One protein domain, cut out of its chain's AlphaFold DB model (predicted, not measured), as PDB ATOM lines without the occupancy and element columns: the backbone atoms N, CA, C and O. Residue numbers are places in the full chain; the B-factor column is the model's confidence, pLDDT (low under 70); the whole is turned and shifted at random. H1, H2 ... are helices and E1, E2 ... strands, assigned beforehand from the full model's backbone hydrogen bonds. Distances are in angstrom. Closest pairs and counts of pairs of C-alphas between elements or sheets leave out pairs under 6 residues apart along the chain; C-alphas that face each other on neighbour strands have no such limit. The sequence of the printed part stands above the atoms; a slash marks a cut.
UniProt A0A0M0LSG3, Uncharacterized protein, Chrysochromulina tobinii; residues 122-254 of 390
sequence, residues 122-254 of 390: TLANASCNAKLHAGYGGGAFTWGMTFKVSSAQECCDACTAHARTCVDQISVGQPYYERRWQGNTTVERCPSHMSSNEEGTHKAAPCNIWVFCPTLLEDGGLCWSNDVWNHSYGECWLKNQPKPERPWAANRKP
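What this domain is: This is residues 122 to 254 of the 390 residues of an uncharacterized protein of Chrysochromulina tobinii (UniProt A0A0M0LSG3). With little regular structure, the model has at its middle a small antiparallel sheet, E1 E7 E6, with one helix, H1, over E7 and E6 on one face of it, as two layers. Hairpin E2 and E3 packs on H1 through E2; hairpin E4 and E5 packs on E1. The printed part has 133 residues, 48 in named elements, ordered E1 H1 E2 E3 E4 E5 E6 E7, class mixed. It is compact, radius of gyration of the C-alphas 14.0 A, spans 44 by 39 by 27 A.

Where its parts are: E1, residues 139 to 142, begins at C-alpha 139 (-17.838, -42.928, -36.741). H1 is 152 to 165, 19.9 A; E2 175 to 181, 17.1 A; E3 184 to 189, 16.1 A; E4 193 to 196; E5 200 to 203; E6 209 to 212. E7, 236 to 240, ends at C-alpha 240 (-18.117, -45.330, -31.957).

How they stand to each other: H1 is on the sheet, height 9.0 A, over E7 and E6; its closest C-alphas to E6 are Ala 152 and Phe 212, 5.5 A. Every O i to N i+4 pair in H1 is within hydrogen-bond range, as are N 141 and O 238 of E1 and E7, 3.1 A, and N 211 and O 237 of E6 and E7, 2.9 A.

The domain as a whole: The printed part has no cut. The link E6 to E7 is long, 23 residues. pLDDT is under 70 in 16 residues, among them 217 to 221.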
ATOM      1  N   THR A 122      -5.214 -65.619 -29.313       56.91
ATOM      2  CA  THR A 122      -4.364 -64.539 -28.810       56.91
ATOM      3  C   THR A 122      -4.780 -63.166 -29.342       56.91
ATOM      4  O   THR A 122      -4.073 -62.194 -29.095       56.91
ATOM      5  N   LEU A 123      -5.909 -63.049 -30.063       65.00
ATOM      6  CA  LEU A 123      -6.296 -61.778 -30.687       65.00
ATOM      7  C   LEU A 123      -6.453 -60.657 -29.649       65.00
ATOM      8  O   LEU A 123      -5.918 -59.576 -29.848       65.00
ATOM      9  N   ALA A 124      -7.146 -60.903 -28.542       66.62
ATOM     10  CA  ALA A 124      -7.228 -59.986 -27.410       66.62
ATOM     11  C   ALA A 124      -7.805 -60.726 -26.195       66.62
ATOM     12  O   ALA A 124      -8.406 -61.793 -26.336       66.62
ATOM     13  N   ASN A 125      -7.687 -60.132 -25.012       75.69
ATOM     14  CA  ASN A 125      -8.392 -60.544 -23.806       75.69
ATOM     15  C   ASN A 125      -9.900 -60.676 -24.097       75.69
ATOM     16  O   ASN A 125     -10.475 -59.882 -24.843       75.69
ATOM     17  N   ALA A 126     -10.567 -61.656 -23.484       74.69
ATOM     18  CA  ALA A 126     -11.997 -61.905 -23.653       74.69
ATOM     19  C   ALA A 126     -12.862 -60.656 -23.390       74.69
ATOM     20  O   ALA A 126     -13.871 -60.450 -24.066       74.69
ATOM     21  N   SER A 127     -12.438 -59.770 -22.477       78.94
ATOM     22  CA  SER A 127     -13.114 -58.489 -22.210       78.94
ATOM     23  C   SER A 127     -13.174 -57.556 -23.425       78.94
ATOM     24  O   SER A 127     -14.048 -56.694 -23.504       78.94
ATOM     25  N   CYS A 128     -12.266 -57.727 -24.385       83.50
ATOM     26  CA  CYS A 128     -12.170 -56.914 -25.590       83.50
ATOM     27  C   CYS A 128     -13.140 -57.344 -26.697       83.50
ATOM     28  O   CYS A 128     -13.283 -56.613 -27.676       83.50
ATOM     29  N   ASN A 129     -13.822 -58.489 -26.546       79.75
ATOM     30  CA  ASN A 129     -14.831 -58.997 -27.483       79.75
ATOM     31  C   ASN A 129     -14.361 -59.034 -28.951       79.75
ATOM     32  O   ASN A 129     -15.144 -58.774 -29.869       79.75
ATOM     33  N   ALA A 130     -13.084 -59.355 -29.180       81.81
ATOM     34  CA  ALA A 130     -12.525 -59.470 -30.519       81.81
ATOM     35  C   ALA A 130     -13.288 -60.535 -31.323       81.81
ATOM     36  O   ALA A 130     -13.473 -61.662 -30.865       81.81
ATOM     37  N   LYS A 131     -13.733 -60.182 -32.532       78.81
ATOM     38  CA  LYS A 131     -14.403 -61.110 -33.448       78.81
ATOM     39  C   LYS A 131     -13.650 -61.174 -34.765       78.81
ATOM     40  O   LYS A 131     -13.374 -60.147 -35.381       78.81
ATOM     41  N   LEU A 132     -13.354 -62.393 -35.205       74.06
ATOM     42  CA  LEU A 132     -12.704 -62.622 -36.488       74.06
ATOM     43  C   LEU A 132     -13.604 -62.138 -37.636       74.06
ATOM     44  O   LEU A 132     -14.826 -62.283 -37.582       74.06
ATOM     45  N   HIS A 133     -12.984 -61.549 -38.659       72.38
ATOM     46  CA  HIS A 133     -13.657 -60.982 -39.835       72.38
ATOM     47  C   HIS A 133     -14.707 -59.899 -39.515       72.38
ATOM     48  O   HIS A 133     -15.606 -59.635 -40.317       72.38
ATOM     49  N   ALA A 134     -14.615 -59.255 -38.350       77.75
ATOM     50  CA  ALA A 134     -15.544 -58.204 -37.972       77.75
ATOM     51  C   ALA A 134     -15.169 -56.853 -38.602       77.75
ATOM     52  O   ALA A 134     -14.217 -56.202 -38.185       77.75
ATOM     53  N   GLY A 135     -15.960 -56.404 -39.580       81.31
ATOM     54  CA  GLY A 135     -15.882 -55.059 -40.163       81.31
ATOM     55  C   GLY A 135     -17.024 -54.165 -39.680       81.31
ATOM     56  O   GLY A 135     -18.089 -54.115 -40.299       81.31
ATOM     57  N   TYR A 136     -16.834 -53.465 -38.560       85.31
ATOM     58  CA  TYR A 136     -17.883 -52.632 -37.957       85.31
ATOM     59  C   TYR A 136     -18.022 -51.249 -38.608       85.31
ATOM     60  O   TYR A 136     -17.034 -50.627 -38.998       85.31
ATOM     61  N   GLY A 137     -19.258 -50.748 -38.694       82.50
ATOM     62  CA  GLY A 137     -19.586 -49.367 -39.079       82.50
ATOM     63  C   GLY A 137     -19.409 -48.355 -37.957       82.50
ATOM     64  O   GLY A 137     -18.792 -48.651 -36.934       82.50
ATOM     65  N   GLY A 138     -19.988 -47.172 -38.141       84.81
ATOM     66  CA  GLY A 138     -19.939 -46.078 -37.170       84.81
ATOM     67  C   GLY A 138     -18.860 -45.041 -37.470       84.81
ATOM     68  O   GLY A 138     -18.098 -45.170 -38.430       84.81
ATOM     69  N   GLY A 139     -18.835 -43.989 -36.653       88.12
ATOM     70  CA  GLY A 139     -17.838 -42.928 -36.741       88.12
ATOM     71  C   GLY A 139     -16.467 -43.435 -36.319       88.12
ATOM     72  O   GLY A 139     -16.306 -43.931 -35.206       88.12
ATOM     73  N   ALA A 140     -15.492 -43.328 -37.216       89.69
ATOM     74  CA  ALA A 140     -14.092 -43.610 -36.954       89.69
ATOM     75  C   ALA A 140     -13.372 -42.312 -36.601       89.69
ATOM     76  O   ALA A 140     -13.495 -41.303 -37.299       89.69
ATOM     77  N   PHE A 141     -12.615 -42.336 -35.516       89.06
ATOM     78  CA  PHE A 141     -11.766 -41.211 -35.140       89.06
ATOM     79  C   PHE A 141     -10.297 -41.480 -35.479       89.06
ATOM     80  O   PHE A 141      -9.570 -40.555 -35.831       89.06
ATOM     81  N   THR A 142      -9.886 -42.750 -35.484       87.12
ATOM     82  CA  THR A 142      -8.654 -43.200 -36.130       87.12
ATOM     83  C   THR A 142      -8.983 -44.122 -37.296       87.12
ATOM     84  O   THR A 142      -9.833 -45.014 -37.212       87.12
ATOM     85  N   TRP A 143      -8.299 -43.892 -38.412       83.25
ATOM     86  CA  TRP A 143      -8.364 -44.753 -39.583       83.25
ATOM     87  C   TRP A 143      -7.138 -45.666 -39.592       83.25
ATOM     88  O   TRP A 143      -6.019 -45.204 -39.362       83.25
ATOM     89  N   GLY A 144      -7.344 -46.951 -39.879       81.00
ATOM     90  CA  GLY A 144      -6.308 -47.979 -39.772       81.00
ATOM     91  C   GLY A 144      -5.042 -47.695 -40.577       81.00
ATOM     92  O   GLY A 144      -3.950 -48.009 -40.118       81.00
ATOM     93  N   MET A 145      -5.146 -46.994 -41.712       80.06
ATOM     94  CA  MET A 145      -3.988 -46.636 -42.540       80.06
ATOM     95  C   MET A 145      -2.947 -45.779 -41.797       80.06
ATOM     96  O   MET A 145      -1.750 -45.932 -42.031       80.06
ATOM     97  N   THR A 146      -3.383 -44.894 -40.894       86.12
ATOM     98  CA  THR A 146      -2.494 -44.026 -40.098       86.12
ATOM     99  C   THR A 146      -2.328 -44.500 -38.659       86.12
ATOM    100  O   THR A 146      -1.412 -44.060 -37.970       86.12
ATOM    101  N   PHE A 147      -3.205 -45.391 -38.199       94.00
ATOM    102  CA  PHE A 147      -3.192 -45.925 -36.847       94.00
ATOM    103  C   PHE A 147      -2.911 -47.424 -36.893       94.00
ATOM    104  O   PHE A 147      -3.815 -48.249 -37.042       94.00
ATOM    105  N   LYS A 148      -1.625 -47.761 -36.782       93.75
ATOM    106  CA  LYS A 148      -1.152 -49.144 -36.784       93.75
ATOM    107  C   LYS A 148      -0.625 -49.576 -35.424       93.75
ATOM    108  O   LYS A 148       0.095 -48.808 -34.784       93.75
ATOM    109  N   VAL A 149      -0.973 -50.795 -35.032       93.12
ATOM    110  CA  VAL A 149      -0.619 -51.452 -33.765       93.12
ATOM    111  C   VAL A 149      -0.198 -52.892 -34.028       93.12
ATOM    112  O   VAL A 149      -0.551 -53.465 -35.058       93.12
ATOM    113  N   SER A 150       0.572 -53.478 -33.117       90.38
ATOM    114  CA  SER A 150       1.171 -54.798 -33.340       90.38
ATOM    115  C   SER A 150       0.180 -55.953 -33.169       90.38
ATOM    116  O   SER A 150       0.411 -57.029 -33.708       90.38
ATOM    117  N   SER A 151      -0.916 -55.741 -32.436       89.38
ATOM    118  CA  SER A 151      -1.868 -56.791 -32.073       89.38
ATOM    119  C   SER A 151      -3.286 -56.249 -31.876       89.38
ATOM    120  O   SER A 151      -3.503 -55.058 -31.634       89.38
ATOM    121  N   ALA A 152      -4.274 -57.144 -31.926       90.38
ATOM    122  CA  ALA A 152      -5.652 -56.789 -31.607       90.38
ATOM    123  C   ALA A 152      -5.813 -56.388 -30.125       90.38
ATOM    124  O   ALA A 152      -6.662 -55.551 -29.816       90.38
ATOM    125  N   GLN A 153      -4.955 -56.889 -29.228       91.62
ATOM    126  CA  GLN A 153      -4.909 -56.452 -27.835       91.62
ATOM    127  C   GLN A 153      -4.520 -54.975 -27.727       91.62
ATOM    128  O   GLN A 153      -5.255 -54.206 -27.117       91.62
ATOM    129  N   GLU A 154      -3.448 -54.544 -28.398       93.31
ATOM    130  CA  GLU A 154      -3.072 -53.124 -28.426       93.31
ATOM    131  C   GLU A 154      -4.176 -52.247 -29.038       93.31
ATOM    132  O   GLU A 154      -4.408 -51.125 -28.588       93.31
ATOM    133  N   CYS A 155      -4.903 -52.751 -30.043       94.31
ATOM    134  CA  CYS A 155      -6.052 -52.034 -30.597       94.31
ATOM    135  C   CYS A 155      -7.183 -51.875 -29.561       94.31
ATOM    136  O   CYS A 155      -7.775 -50.799 -29.434       94.31
ATOM    137  N   CYS A 156      -7.459 -52.922 -28.779       94.06
ATOM    138  CA  CYS A 156      -8.412 -52.863 -27.673       94.06
ATOM    139  C   CYS A 156      -7.968 -51.895 -26.568       94.06
ATOM    140  O   CYS A 156      -8.780 -51.103 -26.078       94.06
ATOM    141  N   ASP A 157      -6.691 -51.929 -26.189       95.06
ATOM    142  CA  ASP A 157      -6.134 -51.059 -25.154       95.06
ATOM    143  C   ASP A 157      -6.202 -49.595 -25.585       95.06
ATOM    144  O   ASP A 157      -6.648 -48.745 -24.813       95.06
ATOM    145  N   ALA A 158      -5.896 -49.309 -26.851       95.88
ATOM    146  CA  ALA A 158      -6.069 -47.987 -27.434       95.88
ATOM    147  C   ALA A 158      -7.535 -47.524 -27.416       95.88
ATOM    148  O   ALA A 158      -7.812 -46.382 -27.040       95.88
ATOM    149  N   CYS A 159      -8.489 -48.399 -27.766       95.25
ATOM    150  CA  CYS A 159      -9.918 -48.080 -27.675       95.25
ATOM    151  C   CYS A 159     -10.321 -47.765 -26.232       95.25
ATOM    152  O   CYS A 159     -10.980 -46.761 -25.964       95.25
ATOM    153  N   THR A 160      -9.888 -48.594 -25.287       95.19
ATOM    154  CA  THR A 160     -10.210 -48.441 -23.868       95.19
ATOM    155  C   THR A 160      -9.610 -47.155 -23.299       95.19
ATOM    156  O   THR A 160     -10.291 -46.421 -22.583       95.19
ATOM    157  N   ALA A 161      -8.364 -46.841 -23.651       96.44
ATOM    158  CA  ALA A 161      -7.704 -45.606 -23.252       96.44
ATOM    159  C   ALA A 161      -8.409 -44.378 -23.845       96.44
ATOM    160  O   ALA A 161      -8.714 -43.430 -23.122       96.44
ATOM    161  N   HIS A 162      -8.787 -44.431 -25.126       96.06
ATOM    162  CA  HIS A 162      -9.583 -43.374 -25.745       96.06
ATOM    163  C   HIS A 162     -10.938 -43.202 -25.049       96.06
ATOM    164  O   HIS A 162     -11.366 -42.081 -24.799       96.06
ATOM    165  N   ALA A 163     -11.623 -44.294 -24.704       95.12
ATOM    166  CA  ALA A 163     -12.912 -44.237 -24.022       95.12
ATOM    167  C   ALA A 163     -12.825 -43.586 -22.632       95.12
ATOM    168  O   ALA A 163     -13.762 -42.907 -22.217       95.12
ATOM    169  N   ARG A 164     -11.705 -43.785 -21.927       95.50
ATOM    170  CA  ARG A 164     -11.452 -43.212 -20.598       95.50
ATOM    171  C   ARG A 164     -11.060 -41.736 -20.658       95.50
ATOM    172  O   ARG A 164     -11.508 -40.968 -19.814       95.50
ATOM    173  N   THR A 165     -10.245 -41.347 -21.635       96.25
ATOM    174  CA  THR A 165      -9.668 -39.995 -21.705       96.25
ATOM    175  C   THR A 165     -10.492 -39.047 -22.578       96.25
ATOM    176  O   THR A 165     -10.694 -37.889 -22.219       96.25
ATOM    177  N   CYS A 166     -11.001 -39.527 -23.714       94.69
ATOM    178  CA  CYS A 166     -11.604 -38.704 -24.763       94.69
ATOM    179  C   CYS A 166     -13.140 -38.690 -24.680       94.69
ATOM    180  O   CYS A 166     -13.845 -39.143 -25.588       94.69
ATOM    181  N   VAL A 167     -13.670 -38.218 -23.548       88.44
ATOM    182  CA  VAL A 167     -15.110 -38.292 -23.237       88.44
ATOM    183  C   VAL A 167     -15.941 -37.157 -23.834       88.44
ATOM    184  O   VAL A 167     -17.121 -37.336 -24.147       88.44
ATOM    185  N   ASP A 168     -15.337 -35.988 -24.021       85.56
ATOM    186  CA  ASP A 168     -16.022 -34.778 -24.463       85.56
ATOM    187  C   ASP A 168     -15.108 -33.849 -25.281       85.56
ATOM    188  O   ASP A 168     -14.009 -34.210 -25.687       85.56
ATOM    189  N   GLN A 169     -15.574 -32.633 -25.569       84.12
ATOM    190  CA  GLN A 169     -14.781 -31.661 -26.334       84.12
ATOM    191  C   GLN A 169     -13.712 -30.953 -25.494       84.12
ATOM    192  O   GLN A 169     -12.836 -30.313 -26.064       84.12
ATOM    193  N   ILE A 170     -13.766 -31.063 -24.167       88.62
ATOM    194  CA  ILE A 170     -12.757 -30.495 -23.266       88.62
ATOM    195  C   ILE A 170     -11.484 -31.341 -23.344       88.62
ATOM    196  O   ILE A 170     -10.377 -30.812 -23.286       88.62
ATOM    197  N   SER A 171     -11.635 -32.649 -23.558       93.06
ATOM    198  CA  SER A 171     -10.513 -33.575 -23.727       93.06
ATOM    199  C   SER A 171      -9.723 -33.413 -25.036       93.06
ATOM    200  O   SER A 171      -8.676 -34.035 -25.185       93.06
ATOM    201  N   VAL A 172     -10.171 -32.587 -25.990       94.06
ATOM    202  CA  VAL A 172      -9.516 -32.442 -27.304       94.06
ATOM    203  C   VAL A 172      -8.046 -32.047 -27.149       94.06
ATOM    204  O   VAL A 172      -7.702 -31.114 -26.427       94.06
ATOM    205  N   GLY A 173      -7.164 -32.764 -27.847       94.88
ATOM    206  CA  GLY A 173      -5.716 -32.565 -27.792       94.88
ATOM    207  C   GLY A 173      -5.016 -33.226 -26.600       94.88
ATOM    208  O   GLY A 173      -3.785 -33.300 -26.611       94.88
ATOM    209  N   GLN A 174      -5.749 -33.755 -25.613       96.06
ATOM    210  CA  GLN A 174      -5.144 -34.517 -24.519       96.06
ATOM    211  C   GLN A 174      -4.522 -35.814 -25.052       96.06
ATOM    212  O   GLN A 174      -5.130 -36.473 -25.903       96.06
ATOM    213  N   PRO A 175      -3.316 -36.192 -24.593       97.00
ATOM    214  CA  PRO A 175      -2.729 -37.479 -24.934       97.00
ATOM    215  C   PRO A 175      -3.552 -38.605 -24.300       97.00
ATOM    216  O   PRO A 175      -3.936 -38.509 -23.136       97.00
ATOM    217  N   TYR A 176      -3.821 -39.672 -25.052       96.00
ATOM    218  CA  TYR A 176      -4.573 -40.822 -24.535       96.00
ATOM    219  C   TYR A 176      -3.862 -42.162 -24.718       96.00
ATOM    220  O   TYR A 176      -4.185 -43.099 -23.996       96.00
ATOM    221  N   TYR A 177      -2.923 -42.286 -25.660       96.81
ATOM    222  CA  TYR A 177      -2.278 -43.569 -25.940       96.81
ATOM    223  C   TYR A 177      -0.886 -43.395 -26.557       96.81
ATOM    224  O   TYR A 177      -0.697 -42.564 -27.444       96.81
ATOM    225  N   GLU A 178       0.083 -44.196 -26.112       96.00
ATOM    226  CA  GLU A 178       1.403 -44.307 -26.738       96.00
ATOM    227  C   GLU A 178       1.402 -45.481 -27.712       96.00
ATOM    228  O   GLU A 178       1.487 -46.647 -27.326       96.00
ATOM    229  N   ARG A 179       1.297 -45.175 -29.000       94.38
ATOM    230  CA  ARG A 179       1.246 -46.183 -30.050       94.38
ATOM    231  C   ARG A 179       2.653 -46.548 -30.492       94.38
ATOM    232  O   ARG A 179       3.408 -45.679 -30.924       94.38
ATOM    233  N   ARG A 180       2.985 -47.838 -30.443       92.12
ATOM    234  CA  ARG A 180       4.250 -48.374 -30.958       92.12
ATOM    235  C   ARG A 180       4.008 -49.138 -32.251       92.12
ATOM    236  O   ARG A 180       3.146 -50.004 -32.321       92.12
ATOM    237  N   TRP A 181       4.774 -48.813 -33.286       92.50
ATOM    238  CA  TRP A 181       4.687 -49.483 -34.578       92.50
ATOM    239  C   TRP A 181       6.043 -49.491 -35.276       92.50
ATOM    240  O   TRP A 181       6.603 -48.428 -35.536       92.50
ATOM    241  N   GLN A 182       6.558 -50.686 -35.593       89.94
ATOM    242  CA  GLN A 182       7.832 -50.881 -36.309       89.94
ATOM    243  C   GLN A 182       8.987 -50.026 -35.743       89.94
ATOM    244  O   GLN A 182       9.717 -49.372 -36.480       89.94
ATOM    245  N   GLY A 183       9.116 -49.988 -34.413       89.94
ATOM    246  CA  GLY A 183      10.164 -49.232 -33.716       89.94
ATOM    247  C   GLY A 183       9.896 -47.731 -33.544       89.94
ATOM    248  O   GLY A 183      10.630 -47.074 -32.814       89.94
ATOM    249  N   ASN A 184       8.835 -47.181 -34.142       92.56
ATOM    250  CA  ASN A 184       8.413 -45.800 -33.915       92.56
ATOM    251  C   ASN A 184       7.366 -45.723 -32.792       92.56
ATOM    252  O   ASN A 184       6.463 -46.557 -32.729       92.56
ATOM    253  N   THR A 185       7.470 -44.706 -31.935       94.62
ATOM    254  CA  THR A 185       6.493 -44.413 -30.879       94.62
ATOM    255  C   THR A 185       5.832 -43.066 -31.151       94.62
ATOM    256  O   THR A 185       6.512 -42.047 -31.260       94.62
ATOM    257  N   THR A 186       4.503 -43.045 -31.234       94.25
ATOM    258  CA  THR A 186       3.712 -41.822 -31.407       94.25
ATOM    259  C   THR A 186       2.739 -41.643 -30.250       94.25
ATOM    260  O   THR A 186       2.103 -42.592 -29.800       94.25
ATOM    261  N   VAL A 187       2.603 -40.405 -29.771       95.88
ATOM    262  CA  VAL A 187       1.604 -40.057 -28.754       95.88
ATOM    263  C   VAL A 187       0.326 -39.622 -29.454       95.88
ATOM    264  O   VAL A 187       0.278 -38.579 -30.110       95.88
ATOM    265  N   GLU A 188      -0.711 -40.431 -29.300       95.31
ATOM    266  CA  GLU A 188      -2.022 -40.225 -29.893       95.31
ATOM    267  C   GLU A 188      -2.855 -39.310 -28.993       95.31
ATOM    268  O   GLU A 188      -2.832 -39.419 -27.762       95.31
ATOM    269  N   ARG A 189      -3.575 -38.369 -29.610       95.62
ATOM    270  CA  ARG A 189      -4.312 -37.308 -28.909       95.62
ATOM    271  C   ARG A 189      -5.794 -37.330 -29.251       95.62
ATOM    272  O   ARG A 189      -6.162 -37.687 -30.368       95.62
ATOM    273  N   CYS A 190      -6.634 -36.927 -28.301       95.69
ATOM    274  CA  CYS A 190      -8.082 -36.913 -28.476       95.69
ATOM    275  C   CYS A 190      -8.485 -35.986 -29.639       95.69
ATOM    276  O   CYS A 190      -8.143 -34.797 -29.619       95.69
ATOM    277  N   PRO A 191      -9.214 -36.487 -30.647       92.56
ATOM    278  CA  PRO A 191      -9.650 -35.680 -31.777       92.56
ATOM    279  C   PRO A 191     -10.907 -34.869 -31.438       92.56
ATOM    280  O   PRO A 191     -11.711 -35.251 -30.590       92.56
ATOM    281  N   SER A 192     -11.122 -33.751 -32.137       91.44
ATOM    282  CA  SER A 192     -12.357 -32.956 -32.019       91.44
ATOM    283  C   SER A 192     -13.546 -33.590 -32.745       91.44
ATOM    284  O   SER A 192     -14.700 -33.421 -32.333       91.44
ATOM    285  N   HIS A 193     -13.270 -34.364 -33.794       91.56
ATOM    286  CA  HIS A 193     -14.271 -34.958 -34.670       91.56
ATOM    287  C   HIS A 193     -13.985 -36.432 -34.950       91.56
ATOM    288  O   HIS A 193     -12.845 -36.884 -34.887       91.56
ATOM    289  N   MET A 194     -15.032 -37.154 -35.324       89.25
ATOM    290  CA  MET A 194     -14.940 -38.455 -35.974       89.25
ATOM    291  C   MET A 194     -15.669 -38.401 -37.316       89.25
ATOM    292  O   MET A 194     -16.509 -37.525 -37.537       89.25
ATOM    293  N   SER A 195     -15.348 -39.313 -38.225       86.31
ATOM    294  CA  SER A 195     -15.970 -39.372 -39.545       86.31
ATOM    295  C   SER A 195     -16.481 -40.768 -39.865       86.31
ATOM    296  O   SER A 195     -15.874 -41.778 -39.521       86.31
ATOM    297  N   SER A 196     -17.624 -40.834 -40.540       80.81
ATOM    298  CA  SER A 196     -18.124 -42.059 -41.163       80.81
ATOM    299  C   SER A 196     -18.581 -41.778 -42.585       80.81
ATOM    300  O   SER A 196     -18.875 -40.638 -42.954       80.81
ATOM    301  N   ASN A 197     -18.682 -42.835 -43.386       70.88
ATOM    302  CA  ASN A 197     -19.251 -42.733 -44.726       70.88
ATOM    303  C   ASN A 197     -20.768 -42.471 -44.671       70.88
ATOM    304  O   ASN A 197     -21.344 -41.943 -45.621       70.88
ATOM    305  N   GLU A 198     -21.421 -42.848 -43.569       69.62
ATOM    306  CA  GLU A 198     -22.868 -42.766 -43.390       69.62
ATOM    307  C   GLU A 198     -23.351 -41.409 -42.861       69.62
ATOM    308  O   GLU A 198     -24.390 -40.919 -43.308       69.62
ATOM    309  N   GLU A 199     -22.618 -40.811 -41.924       70.69
ATOM    310  CA  GLU A 199     -23.026 -39.603 -41.190       70.69
ATOM    311  C   GLU A 199     -22.112 -38.403 -41.488       70.69
ATOM    312  O   GLU A 199     -22.409 -37.281 -41.082       70.69
ATOM    313  N   GLY A 200     -21.023 -38.613 -42.236       80.38
ATOM    314  CA  GLY A 200     -20.008 -37.592 -42.474       80.38
ATOM    315  C   GLY A 200     -19.210 -37.279 -41.209       80.38
ATOM    316  O   GLY A 200     -19.104 -38.100 -40.294       80.38
ATOM    317  N   THR A 201     -18.616 -36.088 -41.163       86.50
ATOM    318  CA  THR A 201     -17.850 -35.616 -40.005       86.50
ATOM    319  C   THR A 201     -18.787 -35.115 -38.909       86.50
ATOM    320  O   THR A 201     -19.604 -34.227 -39.143       86.50
ATOM    321  N   HIS A 202     -18.645 -35.650 -37.700       84.75
ATOM    322  CA  HIS A 202     -19.445 -35.297 -36.531       84.75
ATOM    323  C   HIS A 202     -18.579 -35.213 -35.266       84.75
ATOM    324  O   HIS A 202     -17.379 -35.482 -35.284       84.75
ATOM    325  N   LYS A 203     -19.170 -34.748 -34.161       88.50
ATOM    326  CA  LYS A 203     -18.482 -34.552 -32.876       88.50
ATOM    327  C   LYS A 203     -17.873 -35.867 -32.379       88.50
ATOM    328  O   LYS A 203     -18.542 -36.896 -32.402       88.50
ATOM    329  N   ALA A 204     -16.634 -35.811 -31.888       86.75
ATOM    330  CA  ALA A 204     -16.001 -36.966 -31.264       86.75
ATOM    331  C   ALA A 204     -16.764 -37.426 -30.006       86.75
ATOM    332  O   ALA A 204     -17.342 -36.627 -29.255       86.75
ATOM    333  N   ALA A 205     -16.744 -38.736 -29.806       89.94
ATOM    334  CA  ALA A 205     -17.400 -39.495 -28.760       89.94
ATOM    335  C   ALA A 205     -16.448 -40.632 -28.340       89.94
ATOM    336  O   ALA A 205     -15.583 -41.017 -29.138       89.94
ATOM    337  N   PRO A 206     -16.602 -41.173 -27.118       93.06
ATOM    338  CA  PRO A 206     -15.743 -42.233 -26.599       93.06
ATOM    339  C   PRO A 206     -15.669 -43.435 -27.542       93.06
ATOM    340  O   PRO A 206     -16.657 -43.778 -28.191       93.06
ATOM    341  N   CYS A 207     -14.532 -44.126 -27.585       94.25
ATOM    342  CA  CYS A 207     -14.465 -45.381 -28.333       94.25
ATOM    343  C   CYS A 207     -15.346 -46.420 -27.638       94.25
ATOM    344  O   CYS A 207     -15.352 -46.505 -26.413       94.25
ATOM    345  N   ASN A 208     -16.087 -47.212 -28.403       92.88
ATOM    346  CA  ASN A 208     -16.815 -48.355 -27.845       92.88
ATOM    347  C   ASN A 208     -16.828 -49.577 -28.765       92.88
ATOM    348  O   ASN A 208     -17.433 -50.594 -28.432       92.88
ATOM    349  N   ILE A 209     -16.168 -49.480 -29.917       91.75
ATOM    350  CA  ILE A 209     -15.990 -50.584 -30.841       91.75
ATOM    351  C   ILE A 209     -14.711 -50.368 -31.639       91.75
ATOM    352  O   ILE A 209     -14.326 -49.238 -31.933       91.75
ATOM    353  N   TRP A 210     -14.039 -51.454 -31.986       92.75
ATOM    354  CA  TRP A 210     -12.761 -51.405 -32.675       92.75
ATOM    355  C   TRP A 210     -12.658 -52.541 -33.690       92.75
ATOM    356  O   TRP A 210     -13.391 -53.529 -33.622       92.75
ATOM    357  N   VAL A 211     -11.783 -52.363 -34.673       90.88
ATOM    358  CA  VAL A 211     -11.460 -53.364 -35.695       90.88
ATOM    359  C   VAL A 211      -9.945 -53.437 -35.796       90.88
ATOM    360  O   VAL A 211      -9.283 -52.406 -35.727       90.88
ATOM    361  N   PHE A 212      -9.404 -54.636 -35.977       91.19
ATOM    362  CA  PHE A 212      -7.979 -54.864 -36.188       91.19
ATOM    363  C   PHE A 212      -7.778 -55.773 -37.393       91.19
ATOM    364  O   PHE A 212      -8.555 -56.710 -37.588       91.19
ATOM    365  N   CYS A 213      -6.737 -55.506 -38.178       90.06
ATOM    366  CA  CYS A 213      -6.318 -56.367 -39.271       90.06
ATOM    367  C   CYS A 213      -5.169 -57.302 -38.848       90.06
ATOM    368  O   CYS A 213      -4.022 -56.848 -38.790       90.06
ATOM    369  N   PRO A 214      -5.440 -58.600 -38.588       86.19
ATOM    370  CA  PRO A 214      -4.411 -59.559 -38.192       86.19
ATOM    371  C   PRO A 214      -3.693 -60.228 -39.372       86.19
ATOM    372  O   PRO A 214      -2.726 -60.943 -39.142       86.19
ATOM    373  N   THR A 215      -4.153 -60.047 -40.614       80.31
ATOM    374  CA  THR A 215      -3.649 -60.808 -41.769       80.31
ATOM    375  C   THR A 215      -2.214 -60.422 -42.108       80.31
ATOM    376  O   THR A 215      -1.956 -59.284 -42.506       80.31
ATOM    377  N   LEU A 216      -1.293 -61.378 -41.984       75.50
ATOM    378  CA  LEU A 216       0.105 -61.223 -42.374       75.50
ATOM    379  C   LEU A 216       0.247 -61.224 -43.902       75.50
ATOM    380  O   LEU A 216      -0.614 -61.715 -44.632       75.50
ATOM    381  N   LEU A 217       1.350 -60.657 -44.402       66.50
ATOM    382  CA  LEU A 217       1.644 -60.566 -45.842       66.50
ATOM    383  C   LEU A 217       1.631 -61.935 -46.545       66.50
ATOM    384  O   LEU A 217       1.231 -62.018 -47.703       66.50
ATOM    385  N   GLU A 218       2.022 -62.986 -45.829       66.00
ATOM    386  CA  GLU A 218       2.122 -64.365 -46.322       66.00
ATOM    387  C   GLU A 218       0.743 -64.997 -46.594       66.00
ATOM    388  O   GLU A 218       0.590 -65.744 -47.557       66.00
ATOM    389  N   ASP A 219      -0.296 -64.581 -45.859       63.00
ATOM    390  CA  ASP A 219      -1.684 -65.052 -46.008       63.00
ATOM    391  C   ASP A 219      -2.489 -64.247 -47.050       63.00
ATOM    392  O   ASP A 219      -3.721 -64.184 -47.031       63.00
ATOM    393  N   GLY A 220      -1.793 -63.559 -47.957       63.88
ATOM    394  CA  GLY A 220      -2.390 -62.643 -48.929       63.88
ATOM    395  C   GLY A 220      -2.514 -61.198 -48.439       63.88
ATOM    396  O   GLY A 220      -3.024 -60.359 -49.182       63.88
ATOM    397  N   GLY A 221      -2.039 -60.892 -47.223       64.94
ATOM    398  CA  GLY A 221      -1.713 -59.540 -46.750       64.94
ATOM    399  C   GLY A 221      -2.860 -58.544 -46.633       64.94
ATOM    400  O   GLY A 221      -2.593 -57.371 -46.363       64.94
ATOM    401  N   LEU A 222      -4.106 -58.978 -46.861       77.19
ATOM    402  CA  LEU A 222      -5.261 -58.097 -46.957       77.19
ATOM    403  C   LEU A 222      -6.408 -58.519 -46.045       77.19
ATOM    404  O   LEU A 222      -6.955 -59.616 -46.171       77.19
ATOM    405  N   CYS A 223      -6.844 -57.599 -45.190       78.56
ATOM    406  CA  CYS A 223      -8.084 -57.747 -44.443       78.56
ATOM    407  C   CYS A 223      -9.282 -57.260 -45.243       78.56
ATOM    408  O   CYS A 223      -9.228 -56.285 -45.995       78.56
ATOM    409  N   TRP A 224     -10.407 -57.938 -45.034       75.19
ATOM    410  CA  TRP A 224     -11.674 -57.490 -45.574       75.19
ATOM    411  C   TRP A 224     -12.195 -56.277 -44.793       75.19
ATOM    412  O   TRP A 224     -12.398 -56.349 -43.583       75.19
ATOM    413  N   SER A 225     -12.472 -55.195 -45.517       74.12
ATOM    414  CA  SER A 225     -13.299 -54.078 -45.067       74.12
ATOM    415  C   SER A 225     -14.351 -53.796 -46.129       74.12
ATOM    416  O   SER A 225     -14.294 -54.269 -47.266       74.12
ATOM    417  N   ASN A 226     -15.347 -53.020 -45.742       69.44
ATOM    418  CA  ASN A 226     -16.463 -52.641 -46.585       69.44
ATOM    419  C   ASN A 226     -16.165 -51.419 -47.480       69.44
ATOM    420  O   ASN A 226     -17.055 -51.000 -48.229       69.44
ATOM    421  N   ASP A 227     -14.971 -50.837 -47.373       68.81
ATOM    422  CA  ASP A 227     -14.515 -49.695 -48.161       68.81
ATOM    423  C   ASP A 227     -13.646 -50.115 -49.370       68.81
ATOM    424  O   ASP A 227     -13.501 -51.298 -49.679       68.81
ATOM    425  N   VAL A 228     -13.184 -49.132 -50.150       74.38
ATOM    426  CA  VAL A 228     -12.462 -49.353 -51.419       74.38
ATOM    427  C   VAL A 228     -10.974 -49.661 -51.216       74.38
ATOM    428  O   VAL A 228     -10.276 -49.968 -52.183       74.38
ATOM    429  N   TRP A 229     -10.469 -49.550 -49.988       73.25
ATOM    430  CA  TRP A 229      -9.048 -49.643 -49.708       73.25
ATOM    431  C   TRP A 229      -8.609 -51.072 -49.405       73.25
ATOM    432  O   TRP A 229      -9.354 -51.930 -48.935       73.25
ATOM    433  N   ASN A 230      -7.343 -51.315 -49.715       83.75
ATOM    434  CA  ASN A 230      -6.656 -52.544 -49.377       83.75
ATOM    435  C   ASN A 230      -6.059 -52.380 -47.981       83.75
ATOM    436  O   ASN A 230      -5.135 -51.587 -47.802       83.75
ATOM    437  N   HIS A 231      -6.587 -53.125 -47.015       85.38
ATOM    438  CA  HIS A 231      -6.154 -53.036 -45.626       85.38
ATOM    439  C   HIS A 231      -5.080 -54.042 -45.309       85.38
ATOM    440  O   HIS A 231      -5.259 -55.225 -45.555       85.38
ATOM    441  N   SER A 232      -4.000 -53.566 -44.717       88.44
ATOM    442  CA  SER A 232      -2.811 -54.351 -44.413       88.44
ATOM    443  C   SER A 232      -2.686 -54.677 -42.928       88.44
ATOM    444  O   SER A 232      -3.365 -54.085 -42.085       88.44
ATOM    445  N   TYR A 233      -1.777 -55.601 -42.606       89.75
ATOM    446  CA  TYR A 233      -1.449 -55.969 -41.232       89.75
ATOM    447  C   TYR A 233      -1.258 -54.751 -40.318       89.75
ATOM    448  O   TYR A 233      -0.616 -53.750 -40.684       89.75
ATOM    449  N   GLY A 234      -1.794 -54.877 -39.107       90.69
ATOM    450  CA  GLY A 234      -1.619 -53.923 -38.022       90.69
ATOM    451  C   GLY A 234      -2.567 -52.733 -38.065       90.69
ATOM    452  O   GLY A 234      -2.612 -51.964 -37.109       90.69
ATOM    453  N   GLU A 235      -3.337 -52.557 -39.141       92.75
ATOM    454  CA  GLU A 235      -4.337 -51.494 -39.213       92.75
ATOM    455  C   GLU A 235      -5.389 -51.663 -38.108       92.75
ATOM    456  O   GLU A 235      -5.994 -52.729 -37.959       92.75
ATOM    457  N   CYS A 236      -5.591 -50.603 -37.323       93.12
ATOM    458  CA  CYS A 236      -6.535 -50.564 -36.214       93.12
ATOM    459  C   CYS A 236      -7.474 -49.364 -36.356       93.12
ATOM    460  O   CYS A 236      -7.046 -48.214 -36.465       93.12
ATOM    461  N   TRP A 237      -8.776 -49.639 -36.354       92.69
ATOM    462  CA  TRP A 237      -9.817 -48.619 -36.416       92.69
ATOM    463  C   TRP A 237     -10.496 -48.528 -35.075       92.69
ATOM    464  O   TRP A 237     -11.113 -49.494 -34.623       92.69
ATOM    465  N   LEU A 238     -10.453 -47.342 -34.494       93.81
ATOM    466  CA  LEU A 238     -11.183 -47.050 -33.283       93.81
ATOM    467  C   LEU A 238     -12.441 -46.262 -33.644       93.81
ATOM    468  O   LEU A 238     -12.397 -45.258 -34.366       93.81
ATOM    469  N   LYS A 239     -13.584 -46.773 -33.194       92.19
ATOM    470  CA  LYS A 239     -14.901 -46.356 -33.666       92.19
ATOM    471  C   LYS A 239     -15.874 -46.150 -32.509       92.19
ATOM    472  O   LYS A 239     -15.693 -46.648 -31.394       92.19
ATOM    473  N   ASN A 240     -16.943 -45.423 -32.807       92.00
ATOM    474  CA  ASN A 240     -18.117 -45.330 -31.957       92.00
ATOM    475  C   ASN A 240     -19.375 -45.778 -32.712       92.00
ATOM    476  O   ASN A 240     -19.601 -45.400 -33.866       92.00
ATOM    477  N   GLN A 241     -20.213 -46.562 -32.036       89.31
ATOM    478  CA  GLN A 241     -21.591 -46.813 -32.440       89.31
ATOM    479  C   GLN A 241     -22.563 -46.532 -31.288       89.31
ATOM    480  O   GLN A 241     -22.276 -46.892 -30.151       89.31
ATOM    481  N   PRO A 242     -23.779 -46.022 -31.552       87.19
ATOM    482  CA  PRO A 242     -24.765 -45.764 -30.497       87.19
ATOM    483  C   PRO A 242     -25.245 -47.008 -29.728       87.19
ATOM    484  O   PRO A 242     -25.812 -46.872 -28.649       87.19
ATOM    485  N   LYS A 243     -25.108 -48.207 -30.311       84.50
ATOM    486  CA  LYS A 243     -25.601 -49.485 -29.760       84.50
ATOM    487  C   LYS A 243     -24.541 -50.584 -29.926       84.50
ATOM    488  O   LYS A 243     -24.697 -51.431 -30.812       84.50
ATOM    489  N   PRO A 244     -23.445 -50.554 -29.148       83.31
ATOM    490  CA  PRO A 244     -22.320 -51.476 -29.318       83.31
ATOM    491  C   PRO A 244     -22.685 -52.941 -29.034       83.31
ATOM    492  O   PRO A 244     -22.041 -53.839 -29.564       83.31
ATOM    493  N   GLU A 245     -23.760 -53.212 -28.288       80.38
ATOM    494  CA  GLU A 245     -24.274 -54.566 -28.020       80.38
ATOM    495  C   GLU A 245     -24.926 -55.192 -29.261       80.38
ATOM    496  O   GLU A 245     -25.112 -56.406 -29.356       80.38
ATOM    497  N   ARG A 246     -25.300 -54.352 -30.232       82.06
ATOM    498  CA  ARG A 246     -25.889 -54.754 -31.512       82.06
ATOM    499  C   ARG A 246     -25.160 -54.042 -32.645       82.06
ATOM    500  O   ARG A 246     -25.787 -53.265 -33.378       82.06
ATOM    501  N   PRO A 247     -23.850 -54.303 -32.788       84.25
ATOM    502  CA  PRO A 247     -23.035 -53.554 -33.711       84.25
ATOM    503  C   PRO A 247     -23.467 -53.879 -35.134       84.25
ATOM    504  O   PRO A 247     -23.816 -55.017 -35.463       84.25
ATOM    505  N   TRP A 248     -23.482 -52.869 -35.993       82.25
ATOM    506  CA  TRP A 248     -23.779 -53.060 -37.405       82.25
ATOM    507  C   TRP A 248     -22.496 -53.033 -38.229       82.25
ATOM    508  O   TRP A 248     -21.558 -52.294 -37.924       82.25
ATOM    509  N   ALA A 249     -22.463 -53.863 -39.271       78.38
ATOM    510  CA  ALA A 249     -21.415 -53.817 -40.276       78.38
ATOM    511  C   ALA A 249     -21.575 -52.551 -41.113       78.38
ATOM    512  O   ALA A 249     -22.694 -52.187 -41.474       78.38
ATOM    513  N   ALA A 250     -20.465 -51.900 -41.414       64.12
ATOM    514  CA  ALA A 250     -20.434 -50.708 -42.240       64.12
ATOM    515  C   ALA A 250     -21.120 -50.989 -43.604       64.12
ATOM    516  O   ALA A 250     -20.948 -52.080 -44.145       64.12
ATOM    517  N   ASN A 251     -21.927 -50.046 -44.128       58.69
ATOM    518  CA  ASN A 251     -22.868 -50.179 -45.276       58.69
ATOM    519  C   ASN A 251     -24.371 -50.380 -44.973       58.69
ATOM    520  O   ASN A 251     -25.076 -51.039 -45.745       58.69
ATOM    521  N   ARG A 252     -24.954 -49.731 -43.956       51.31
ATOM    522  CA  ARG A 252     -26.435 -49.687 -43.873       51.31
ATOM    523  C   ARG A 252     -27.112 -48.835 -44.957       51.31
ATOM    524  O   ARG A 252     -28.324 -48.971 -45.111       51.31
ATOM    525  N   LYS A 253     -26.385 -48.027 -45.745       47.50
ATOM    526  CA  LYS A 253     -26.938 -47.338 -46.931       47.50
ATOM    527  C   LYS A 253     -25.894 -47.094 -48.038       47.50
ATOM    528  O   LYS A 253     -25.304 -46.017 -48.070       47.50
ATOM    529  N   PRO A 254     -25.707 -48.000 -49.014       45.06
ATOM    530  CA  PRO A 254     -25.123 -47.592 -50.286       45.06
ATOM    531  C   PRO A 254     -26.092 -46.620 -50.978       45.06
ATOM    532  O   PRO A 254     -27.260 -46.947 -51.210       45.06
TER     533      PRO A 254